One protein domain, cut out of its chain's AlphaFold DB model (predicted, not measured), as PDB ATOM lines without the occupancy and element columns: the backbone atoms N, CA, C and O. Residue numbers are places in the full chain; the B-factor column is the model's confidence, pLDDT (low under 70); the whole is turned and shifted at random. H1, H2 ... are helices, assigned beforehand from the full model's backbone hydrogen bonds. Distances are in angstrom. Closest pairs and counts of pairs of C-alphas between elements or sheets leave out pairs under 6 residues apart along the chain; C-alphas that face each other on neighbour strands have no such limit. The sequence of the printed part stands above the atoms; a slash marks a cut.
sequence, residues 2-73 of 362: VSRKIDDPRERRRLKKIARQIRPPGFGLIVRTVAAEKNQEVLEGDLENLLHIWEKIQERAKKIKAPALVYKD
ATOM      1  N   VAL A   2     -14.826 -14.889 -29.262       88.31
ATOM      2  CA  VAL A   2     -15.574 -14.446 -28.069       88.31
ATOM      3  C   VAL A   2     -17.039 -14.322 -28.467       88.31
ATOM      4  O   VAL A   2     -17.318 -13.894 -29.592       88.31
ATOM      5  N   SER A   3     -17.946 -14.731 -27.578       83.06
ATOM      6  CA  SER A   3     -19.396 -14.651 -27.761       83.06
ATOM      7  C   SER A   3     -19.819 -13.278 -28.288       83.06
ATOM      8  O   SER A   3     -19.374 -12.240 -27.797       83.06
ATOM      9  N   ARG A   4     -20.704 -13.268 -29.293       80.88
ATOM     10  CA  ARG A   4     -21.241 -12.024 -29.869       80.88
ATOM     11  C   ARG A   4     -22.157 -11.265 -28.905       80.88
ATOM     12  O   ARG A   4     -22.395 -10.097 -29.154       80.88
ATOM     13  N   LYS A   5     -22.628 -11.917 -27.836       75.31
ATOM     14  CA  LYS A   5     -23.521 -11.340 -26.816       75.31
ATOM     15  C   LYS A   5     -22.801 -10.501 -25.758       75.31
ATOM     16  O   LYS A   5     -23.453  -9.914 -24.907       75.31
ATOM     17  N   ILE A   6     -21.469 -10.507 -25.756       80.75
ATOM     18  CA  ILE A   6     -20.697  -9.596 -24.913       80.75
ATOM     19  C   ILE A   6     -20.630  -8.270 -25.669       80.75
ATOM     20  O   ILE A   6     -19.822  -8.118 -26.592       80.75
ATOM     21  N   ASP A   7     -21.548  -7.371 -25.310       79.00
ATOM     22  CA  ASP A   7     -21.758  -6.087 -25.982       79.00
ATOM     23  C   ASP A   7     -20.637  -5.085 -25.682       79.00
ATOM     24  O   ASP A   7     -20.309  -4.278 -26.553       79.00
ATOM     25  N   ASP A   8     -20.011  -5.152 -24.496       87.12
ATOM     26  CA  ASP A   8     -18.903  -4.260 -24.137       87.12
ATOM     27  C   ASP A   8     -17.654  -4.556 -24.995       87.12
ATOM     28  O   ASP A   8     -17.025  -5.619 -24.865       87.12
ATOM     29  N   PRO A   9     -17.231  -3.610 -25.858       89.50
ATOM     30  CA  PRO A   9     -16.046  -3.783 -26.683       89.50
ATOM     31  C   PRO A   9     -14.758  -3.926 -25.867       89.50
ATOM     32  O   PRO A   9     -13.821  -4.576 -26.344       89.50
ATOM     33  N   ARG A  10     -14.672  -3.316 -24.674       92.31
ATOM     34  CA  ARG A  10     -13.481  -3.399 -23.814       92.31
ATOM     35  C   ARG A  10     -13.354  -4.797 -23.236       92.31
ATOM     36  O   ARG A  10     -12.324  -5.442 -23.451       92.31
ATOM     37  N   GLU A  11     -14.418  -5.295 -22.623       89.88
ATOM     38  CA  GLU A  11     -14.458  -6.645 -22.074       89.88
ATOM     39  C   GLU A  11     -14.197  -7.710 -23.141       89.88
ATOM     40  O   GLU A  11     -13.365  -8.608 -22.982       89.88
ATOM     41  N   ARG A  12     -14.810  -7.557 -24.315       92.75
ATOM     42  CA  ARG A  12     -14.592  -8.477 -25.432       92.75
ATOM     43  C   ARG A  12     -13.135  -8.499 -25.906       92.75
ATOM     44  O   ARG A  12     -12.632  -9.560 -26.288       92.75
ATOM     45  N   ARG A  13     -12.438  -7.355 -25.900       93.25
ATOM     46  CA  ARG A  13     -10.995  -7.296 -26.200       93.25
ATOM     47  C   ARG A  13     -10.171  -7.964 -25.099       93.25
ATOM     48  O   ARG A  13      -9.268  -8.726 -25.443       93.25
ATOM     49  N   ARG A  14     -10.498  -7.725 -23.823       94.25
ATOM     50  CA  ARG A  14      -9.833  -8.344 -22.663       94.25
ATOM     51  C   ARG A  14      -9.907  -9.868 -22.739       94.25
ATOM     52  O   ARG A  14      -8.869 -10.524 -22.795       94.25
ATOM     53  N   LEU A  15     -11.110 -10.422 -22.875       93.44
ATOM     54  CA  LEU A  15     -11.330 -11.866 -22.987       93.44
ATOM     55  C   LEU A  15     -10.653 -12.468 -24.220       93.44
ATOM     56  O   LEU A  15     -10.088 -13.556 -24.151       93.44
ATOM     57  N   LYS A  16     -10.648 -11.758 -25.357       93.69
ATOM     58  CA  LYS A  16      -9.939 -12.215 -26.562       93.69
ATOM     59  C   LYS A  16      -8.422 -12.261 -26.359       93.69
ATOM     60  O   LYS A  16      -7.775 -13.103 -26.979       93.69
ATOM     61  N   LYS A  17      -7.859 -11.359 -25.548       93.94
ATOM     62  CA  LYS A  17      -6.433 -11.361 -25.192       93.94
ATOM     63  C   LYS A  17      -6.111 -12.558 -24.298       93.94
ATOM     64  O   LYS A  17      -5.246 -13.341 -24.677       93.94
ATOM     65  N   ILE A  18      -6.871 -12.747 -23.219       93.00
ATOM     66  CA  ILE A  18      -6.697 -13.877 -22.295       93.00
ATOM     67  C   ILE A  18      -6.816 -15.203 -23.052       93.00
ATOM     68  O   ILE A  18      -5.883 -15.995 -23.063       93.00
ATOM     69  N   ALA A  19      -7.893 -15.394 -23.820       92.75
ATOM     70  CA  ALA A  19      -8.121 -16.616 -24.592       92.75
ATOM     71  C   ALA A  19      -7.052 -16.906 -25.655       92.75
ATOM     72  O   ALA A  19      -6.991 -18.020 -26.160       92.75
ATOM     73  N   ARG A  20      -6.243 -15.918 -26.065       92.88
ATOM     74  CA  ARG A  20      -5.084 -16.152 -26.939       92.88
ATOM     75  C   ARG A  20      -3.855 -16.600 -26.158       92.88
ATOM     76  O   ARG A  20      -3.083 -17.370 -26.713       92.88
ATOM     77  N   GLN A  21      -3.682 -16.108 -24.933       92.81
ATOM     78  CA  GLN A  21      -2.557 -16.449 -24.062       92.81
ATOM     79  C   GLN A  21      -2.673 -17.883 -23.546       92.81
ATOM     80  O   GLN A  21      -1.703 -18.622 -23.606       92.81
ATOM     81  N   ILE A  22      -3.874 -18.291 -23.137       92.94
ATOM     82  CA  ILE A  22      -4.106 -19.597 -22.502       92.94
ATOM     83  C   ILE A  22      -4.338 -20.731 -23.511       92.94
ATOM     84  O   ILE A  22      -4.505 -21.882 -23.137       92.94
ATOM     85  N   ARG A  23      -4.404 -20.424 -24.812       93.62
ATOM     86  CA  ARG A  23      -4.779 -21.398 -25.844       93.62
ATOM     87  C   ARG A  23      -3.673 -22.434 -26.082       93.62
ATOM     88  O   ARG A  23      -2.616 -22.040 -26.579       93.62
ATOM     89  N   PRO A  24      -3.946 -23.740 -25.911       92.81
ATOM     90  CA  PRO A  24      -2.981 -24.785 -26.217       92.81
ATOM     91  C   PRO A  24      -2.760 -24.922 -27.734       92.81
ATOM     92  O   PRO A  24      -3.675 -24.658 -28.528       92.81
ATOM     93  N   PRO A  25      -1.563 -25.346 -28.172       92.06
ATOM     94  CA  PRO A  25      -1.279 -25.573 -29.585       92.06
ATOM     95  C   PRO A  25      -2.189 -26.669 -30.158       92.06
ATOM     96  O   PRO A  25      -2.447 -27.679 -29.514       92.06
ATOM     97  N   GLY A  26      -2.694 -26.464 -31.376       91.38
ATOM     98  CA  GLY A  26      -3.617 -27.399 -32.037       91.38
ATOM     99  C   GLY A  26      -5.092 -27.256 -31.638       91.38
ATOM    100  O   GLY A  26      -5.946 -27.854 -32.287       91.38
ATOM    101  N   PHE A  27      -5.421 -26.420 -30.645       94.00
ATOM    102  CA  PHE A  27      -6.797 -26.208 -30.187       94.00
ATOM    103  C   PHE A  27      -7.362 -24.842 -30.593       94.00
ATOM    104  O   PHE A  27      -6.655 -23.842 -30.757       94.00
ATOM    105  N   GLY A  28      -8.688 -24.784 -30.731       93.88
ATOM    106  CA  GLY A  28      -9.456 -23.548 -30.856       93.88
ATOM    107  C   GLY A  28     -10.272 -23.295 -29.590       93.88
ATOM    108  O   GLY A  28     -10.861 -24.221 -29.050       93.88
ATOM    109  N   LEU A  29     -10.343 -22.039 -29.138       93.50
ATOM    110  CA  LEU A  29     -11.144 -21.651 -27.968       93.50
ATOM    111  C   LEU A  29     -12.261 -20.687 -28.354       93.50
ATOM    112  O   LEU A  29     -12.041 -19.754 -29.136       93.50
ATOM    113  N   ILE A  30     -13.449 -20.873 -27.779       91.19
ATOM    114  CA  ILE A  30     -14.579 -19.943 -27.882       91.19
ATOM    115  C   ILE A  30     -15.020 -19.550 -26.474       91.19
ATOM    116  O   ILE A  30     -15.584 -20.356 -25.744       91.19
ATOM    117  N   VAL A  31     -14.808 -18.283 -26.119       89.88
ATOM    118  CA  VAL A  31     -15.226 -17.733 -24.827       89.88
ATOM    119  C   VAL A  31     -16.736 -17.485 -24.846       89.88
ATOM    120  O   VAL A  31     -17.223 -16.702 -25.671       89.88
ATOM    121  N   ARG A  32     -17.482 -18.165 -23.966       86.06
ATOM    122  CA  ARG A  32     -18.947 -18.032 -23.831       86.06
ATOM    123  C   ARG A  32     -19.315 -16.793 -23.004       86.06
ATOM    124  O   ARG A  32     -18.470 -16.204 -22.346       86.06
ATOM    125  N   THR A  33     -20.584 -16.386 -23.037       76.81
ATOM    126  CA  THR A  33     -21.056 -15.169 -22.344       76.81
ATOM    127  C   THR A  33     -20.861 -15.223 -20.823       76.81
ATOM    128  O   THR A  33     -20.586 -14.196 -20.223       76.81
ATOM    129  N   VAL A  34     -20.933 -16.413 -20.213       71.44
ATOM    130  CA  VAL A  34     -20.757 -16.623 -18.757       71.44
ATOM    131  C   VAL A  34     -19.340 -16.276 -18.272       71.44
ATOM    132  O   VAL A  34     -19.133 -15.996 -17.097       71.44
ATOM    133  N   ALA A  35     -18.365 -16.239 -19.183       80.00
ATOM    134  CA  ALA A  35     -16.994 -15.840 -18.884       80.00
ATOM    135  C   ALA A  35     -16.806 -14.314 -18.769       80.00
ATOM    136  O   ALA A  35     -15.696 -13.871 -18.477       80.00
ATOM    137  N   ALA A  36     -17.847 -13.512 -19.024       78.88
ATOM    138  CA  ALA A  36     -17.789 -12.071 -18.804       78.88
ATOM    139  C   ALA A  36     -17.399 -11.768 -17.348       78.88
ATOM    140  O   ALA A  36     -17.850 -12.442 -16.426       78.88
ATOM    141  N   GLU A  37     -16.518 -10.785 -17.169       80.88
ATOM    142  CA  GLU A  37     -15.999 -10.298 -15.881       80.88
ATOM    143  C   GLU A  37     -15.145 -11.306 -15.092       80.88
ATOM    144  O   GLU A  37     -14.550 -10.951 -14.077       80.88
ATOM    145  N   LYS A  38     -14.989 -12.547 -15.573       82.44
ATOM    146  CA  LYS A  38     -14.110 -13.537 -14.940       82.44
ATOM    147  C   LYS A  38     -12.636 -13.194 -15.174       82.44
ATOM    148  O   LYS A  38     -12.247 -12.680 -16.233       82.44
ATOM    149  N   ASN A  39     -11.807 -13.447 -14.164       85.38
ATOM    150  CA  ASN A  39     -10.360 -13.260 -14.247       85.38
ATOM    151  C   ASN A  39      -9.707 -14.395 -15.062       85.38
ATOM    152  O   ASN A  39     -10.362 -15.354 -15.465       85.38
ATOM    153  N   GLN A  40      -8.417 -14.245 -15.361       89.06
ATOM    154  CA  GLN A  40      -7.676 -15.201 -16.186       89.06
ATOM    155  C   GLN A  40      -7.553 -16.580 -15.522       89.06
ATOM    156  O   GLN A  40      -7.801 -17.571 -16.195       89.06
ATOM    157  N   GLU A  41      -7.272 -16.629 -14.219       80.62
ATOM    158  CA  GLU A  41      -7.117 -17.877 -13.453       80.62
ATOM    159  C   GLU A  41      -8.354 -18.778 -13.549       80.62
ATOM    160  O   GLU A  41      -8.243 -19.977 -13.787       80.62
ATOM    161  N   VAL A  42      -9.558 -18.202 -13.445       77.94
ATOM    162  CA  VAL A  42     -10.810 -18.963 -13.584       77.94
ATOM    163  C   VAL A  42     -10.955 -19.551 -14.991       77.94
ATOM    164  O   VAL A  42     -11.453 -20.663 -15.145       77.94
ATOM    165  N   LEU A  43     -10.523 -18.825 -16.027       85.75
ATOM    166  CA  LEU A  43     -10.588 -19.303 -17.412       85.75
ATOM    167  C   LEU A  43      -9.536 -20.375 -17.711       85.75
ATOM    168  O   LEU A  43      -9.796 -21.260 -18.523       85.75
ATOM    169  N   GLU A  44      -8.368 -20.293 -17.076       87.12
ATOM    170  CA  GLU A  44      -7.326 -21.323 -17.150       87.12
ATOM    171  C   GLU A  44      -7.795 -22.614 -16.485       87.12
ATOM    172  O   GLU A  44      -7.753 -23.660 -17.125       87.12
ATOM    173  N   GLY A  45      -8.362 -22.536 -15.277       81.38
ATOM    174  CA  GLY A  45      -8.912 -23.709 -14.593       81.38
ATOM    175  C   GLY A  45     -10.050 -24.389 -15.370       81.38
ATOM    176  O   GLY A  45     -10.087 -25.614 -15.478       81.38
ATOM    177  N   ASP A  46     -10.959 -23.614 -15.978       82.25
ATOM    178  CA  ASP A  46     -12.021 -24.174 -16.837       82.25
ATOM    179  C   ASP A  46     -11.439 -24.878 -18.077       82.25
ATOM    180  O   ASP A  46     -11.883 -25.959 -18.468       82.25
ATOM    181  N   LEU A  47     -10.392 -24.305 -18.678       89.69
ATOM    182  CA  LEU A  47      -9.698 -24.913 -19.808       89.69
ATOM    183  C   LEU A  47      -8.962 -26.203 -19.418       89.69
ATOM    184  O   LEU A  47      -9.050 -27.186 -20.155       89.69
ATOM    185  N   GLU A  48      -8.262 -26.222 -18.288       86.94
ATOM    186  CA  GLU A  48      -7.575 -27.416 -17.782       86.94
ATOM    187  C   GLU A  48      -8.559 -28.566 -17.553       86.94
ATOM    188  O   GLU A  48      -8.316 -29.693 -17.994       86.94
ATOM    189  N   ASN A  49      -9.728 -28.272 -16.979       82.38
ATOM    190  CA  ASN A  49     -10.800 -29.250 -16.823       82.38
ATOM    191  C   ASN A  49     -11.260 -29.828 -18.173       82.38
ATOM    192  O   ASN A  49     -11.432 -31.043 -18.306       82.38
ATOM    193  N   LEU A  50     -11.431 -28.983 -19.198       88.25
ATOM    194  CA  LEU A  50     -11.800 -29.431 -20.546       88.25
ATOM    195  C   LEU A  50     -10.715 -30.304 -21.192       88.25
ATOM    196  O   LEU A  50     -11.047 -31.286 -21.863       88.25
ATOM    197  N   LEU A  51      -9.438 -29.977 -20.987       91.38
ATOM    198  CA  LEU A  51      -8.314 -30.774 -21.485       91.38
ATOM    199  C   LEU A  51      -8.244 -32.140 -20.797       91.38
ATOM    200  O   LEU A  51      -8.121 -33.151 -21.484       91.38
ATOM    201  N   HIS A  52      -8.442 -32.197 -19.479       86.81
ATOM    202  CA  HIS A  52      -8.486 -33.460 -18.733       86.81
ATOM    203  C   HIS A  52      -9.627 -34.371 -19.196       86.81
ATOM    204  O   HIS A  52      -9.467 -35.585 -19.356       86.81
ATOM    205  N   ILE A  53     -10.806 -33.793 -19.454       86.19
ATOM    206  CA  ILE A  53     -11.924 -34.534 -20.047       86.19
ATOM    207  C   ILE A  53     -11.510 -35.071 -21.422       86.19
ATOM    208  O   ILE A  53     -11.699 -36.257 -21.689       86.19
ATOM    209  N   TRP A  54     -10.915 -34.238 -22.276       93.00
ATOM    210  CA  TRP A  54     -10.469 -34.643 -23.610       93.00
ATOM    211  C   TRP A  54      -9.452 -35.792 -23.582       93.00
ATOM    212  O   TRP A  54      -9.596 -36.754 -24.340       93.00
ATOM    213  N   GLU A  55      -8.477 -35.746 -22.675       92.19
ATOM    214  CA  GLU A  55      -7.489 -36.812 -22.488       92.19
ATOM    215  C   GLU A  55      -8.149 -38.140 -22.109       92.19
ATOM    216  O   GLU A  55      -7.914 -39.161 -22.762       92.19
ATOM    217  N   LYS A  56      -9.075 -38.129 -21.141       89.06
ATOM    218  CA  LYS A  56      -9.843 -39.326 -20.758       89.06
ATOM    219  C   LYS A  56     -10.645 -39.906 -21.924       89.06
ATOM    220  O   LYS A  56     -10.731 -41.129 -22.066       89.06
ATOM    221  N   ILE A  57     -11.232 -39.050 -22.764       92.38
ATOM    222  CA  ILE A  57     -11.962 -39.481 -23.964       92.38
ATOM    223  C   ILE A  57     -11.009 -40.178 -24.937       92.38
ATOM    224  O   ILE A  57     -11.321 -41.271 -25.411       92.38
ATOM    225  N   GLN A  58      -9.845 -39.580 -25.205       94.50
ATOM    226  CA  GLN A  58      -8.823 -40.138 -26.094       94.50
ATOM    227  C   GLN A  58      -8.316 -41.498 -25.600       94.50
ATOM    228  O   GLN A  58      -8.240 -42.453 -26.376       94.50
ATOM    229  N   GLU A  59      -8.010 -41.622 -24.308       93.50
ATOM    230  CA  GLU A  59      -7.576 -42.891 -23.722       93.50
ATOM    231  C   GLU A  59      -8.642 -43.980 -23.829       93.50
ATOM    232  O   GLU A  59      -8.340 -45.125 -24.177       93.50
ATOM    233  N   ARG A  60      -9.901 -43.636 -23.544       91.69
ATOM    234  CA  ARG A  60     -11.012 -44.589 -23.599       91.69
ATOM    235  C   ARG A  60     -11.320 -45.018 -25.029       91.69
ATOM    236  O   ARG A  60     -11.553 -46.203 -25.260       91.69
ATOM    237  N   ALA A  61     -11.266 -44.088 -25.980       93.88
ATOM    238  CA  ALA A  61     -11.463 -44.364 -27.400       93.88
ATOM    239  C   ALA A  61     -10.412 -45.335 -27.962       93.88
ATOM    240  O   ALA A  61     -10.754 -46.186 -28.775       93.88
ATOM    241  N   LYS A  62      -9.158 -45.271 -27.490       94.38
ATOM    242  CA  LYS A  62      -8.098 -46.217 -27.889       94.38
ATOM    243  C   LYS A  62      -8.316 -47.641 -27.361       94.38
ATOM    244  O   LYS A  62      -7.861 -48.593 -27.986       94.38
ATOM    245  N   LYS A  63      -8.965 -47.794 -26.201       93.00
ATOM    246  CA  LYS A  63      -9.112 -49.084 -25.495       93.00
ATOM    247  C   LYS A  63     -10.364 -49.870 -25.893       93.00
ATOM    248  O   LYS A  63     -10.411 -51.080 -25.698       93.00
ATOM    249  N   ILE A  64     -11.393 -49.196 -26.403       94.19
ATOM    250  CA  ILE A  64     -12.713 -49.785 -26.647       94.19
ATOM    251  C   ILE A  64     -12.923 -50.065 -28.143       94.19
ATOM    252  O   ILE A  64     -12.656 -49.213 -28.986       94.19
ATOM    253  N   LYS A  65     -13.458 -51.248 -28.482       92.44
ATOM    254  CA  LYS A  65     -13.877 -51.574 -29.857       92.44
ATOM    255  C   LYS A  65     -15.202 -50.891 -30.200       92.44
ATOM    256  O   LYS A  65     -16.145 -50.921 -29.414       92.44
ATOM    257  N   ALA A  66     -15.265 -50.300 -31.390       90.75
ATOM    258  CA  ALA A  66     -16.464 -49.649 -31.908       90.75
ATOM    259  C   ALA A  66     -17.562 -50.666 -32.302       90.75
ATOM    260  O   ALA A  66     -17.220 -51.783 -32.700       90.75
ATOM    261  N   PRO A  67     -18.857 -50.280 -32.271       90.69
ATOM    262  CA  PRO A  67     -19.404 -49.009 -31.780       90.69
ATOM    263  C   PRO A  67     -19.569 -49.000 -30.251       90.69
ATOM    264  O   PRO A  67     -20.094 -49.944 -29.669       90.69
ATOM    265  N   ALA A  68     -19.148 -47.915 -29.592       91.88
ATOM    266  CA  ALA A  68     -19.258 -47.794 -28.141       91.88
ATOM    267  C   ALA A  68     -19.246 -46.341 -27.648       91.88
ATOM    268  O   ALA A  68     -18.669 -45.449 -28.270       91.88
ATOM    269  N   LEU A  69     -19.857 -46.119 -26.483       87.38
ATOM    270  CA  LEU A  69     -19.906 -44.824 -25.807       87.38
ATOM    271  C   LEU A  69     -18.559 -44.506 -25.132       87.38
ATOM    272  O   LEU A  69     -18.216 -45.093 -24.104       87.38
ATOM    273  N   VAL A  70     -17.812 -43.553 -25.694       89.81
ATOM    274  CA  VAL A  70     -16.520 -43.084 -25.147       89.81
ATOM    275  C   VAL A  70     -16.673 -41.910 -24.180       89.81
ATOM    276  O   VAL A  70     -15.899 -41.773 -23.237       89.81
ATOM    277  N   TYR A  71     -17.710 -41.102 -24.374       83.50
ATOM    278  CA  TYR A  71     -18.060 -39.980 -23.517       83.50
ATOM    279  C   TYR A  71     -19.569 -39.831 -23.512       83.50
ATOM    280  O   TYR A  71     -20.191 -39.751 -24.570       83.50
ATOM    281  N   LYS A  72     -20.155 -39.801 -22.321       79.44
ATOM    282  CA  LYS A  72     -21.533 -39.367 -22.152       79.44
ATOM    283  C   LYS A  72     -21.452 -37.922 -21.708       79.44
ATOM    284  O   LYS A  72     -20.920 -37.668 -20.629       79.44
ATOM    285  N   ASP A  73     -21.935 -37.006 -22.540       67.56
ATOM    286  CA  ASP A  73     -22.071 -35.627 -22.089       67.56
ATOM    287  C   ASP A  73     -23.023 -35.575 -20.894       67.56
ATOM    288  O   ASP A  73     -23.785 -36.510 -20.613       67.56
TER     289      ASP A  73
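This is residues 2 to 73 of the 362 residues of the protein "Rne/Rng family ribonuclease" of Bacteroidetes bacterium (UniProt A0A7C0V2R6). One long helix, H2, makes most of the length of a loose rod, and the shorter helix H1 lies near its first end, slanted to it, with little contact between the two. Between them a long loop, residues 22 to 39, swings out to Gly 26 and comes back, while the tail after H2, residues 64 to 73, folds back beside the far part of H2. The printed part has 72 residues with two named helices, H1 then H2, and no named strand; the class is all helix. It is loose, with a radius of gyration of the C-alphas of 15.4 A and spans of 48 by 21 by 19 A.

Find C-alpha 40 at (-7.676, -15.201, -16.186); from there H2, residues 40 to 63, runs 35.2 A to C-alpha 63 at (-9.112, -49.084, -25.495). Then go back to C-alpha 9 at (-16.046, -3.783, -26.683), where H1, residues 9 to 21, begins; it is 18.7 A long.

Look at Ile 18 and Gln 40 to see H1 and H2 close but not clearly touching: their C-alphas, the closest of the two helices, are 6.3 A apart. The helices run the same way at a steep tilt of 46 degrees, and their centres are 21.9 A apart. In H1 and H2 every O i to N i+4 pair is within hydrogen-bond range.

Look at Arg 10 and Lys 65 for the two C-alphas farthest apart, 48.6 A. The link from H1 to H2, 18 residues, is long. The printed part has no cut. Its mean pLDDT is 88.0, and only residue 73 is under 70.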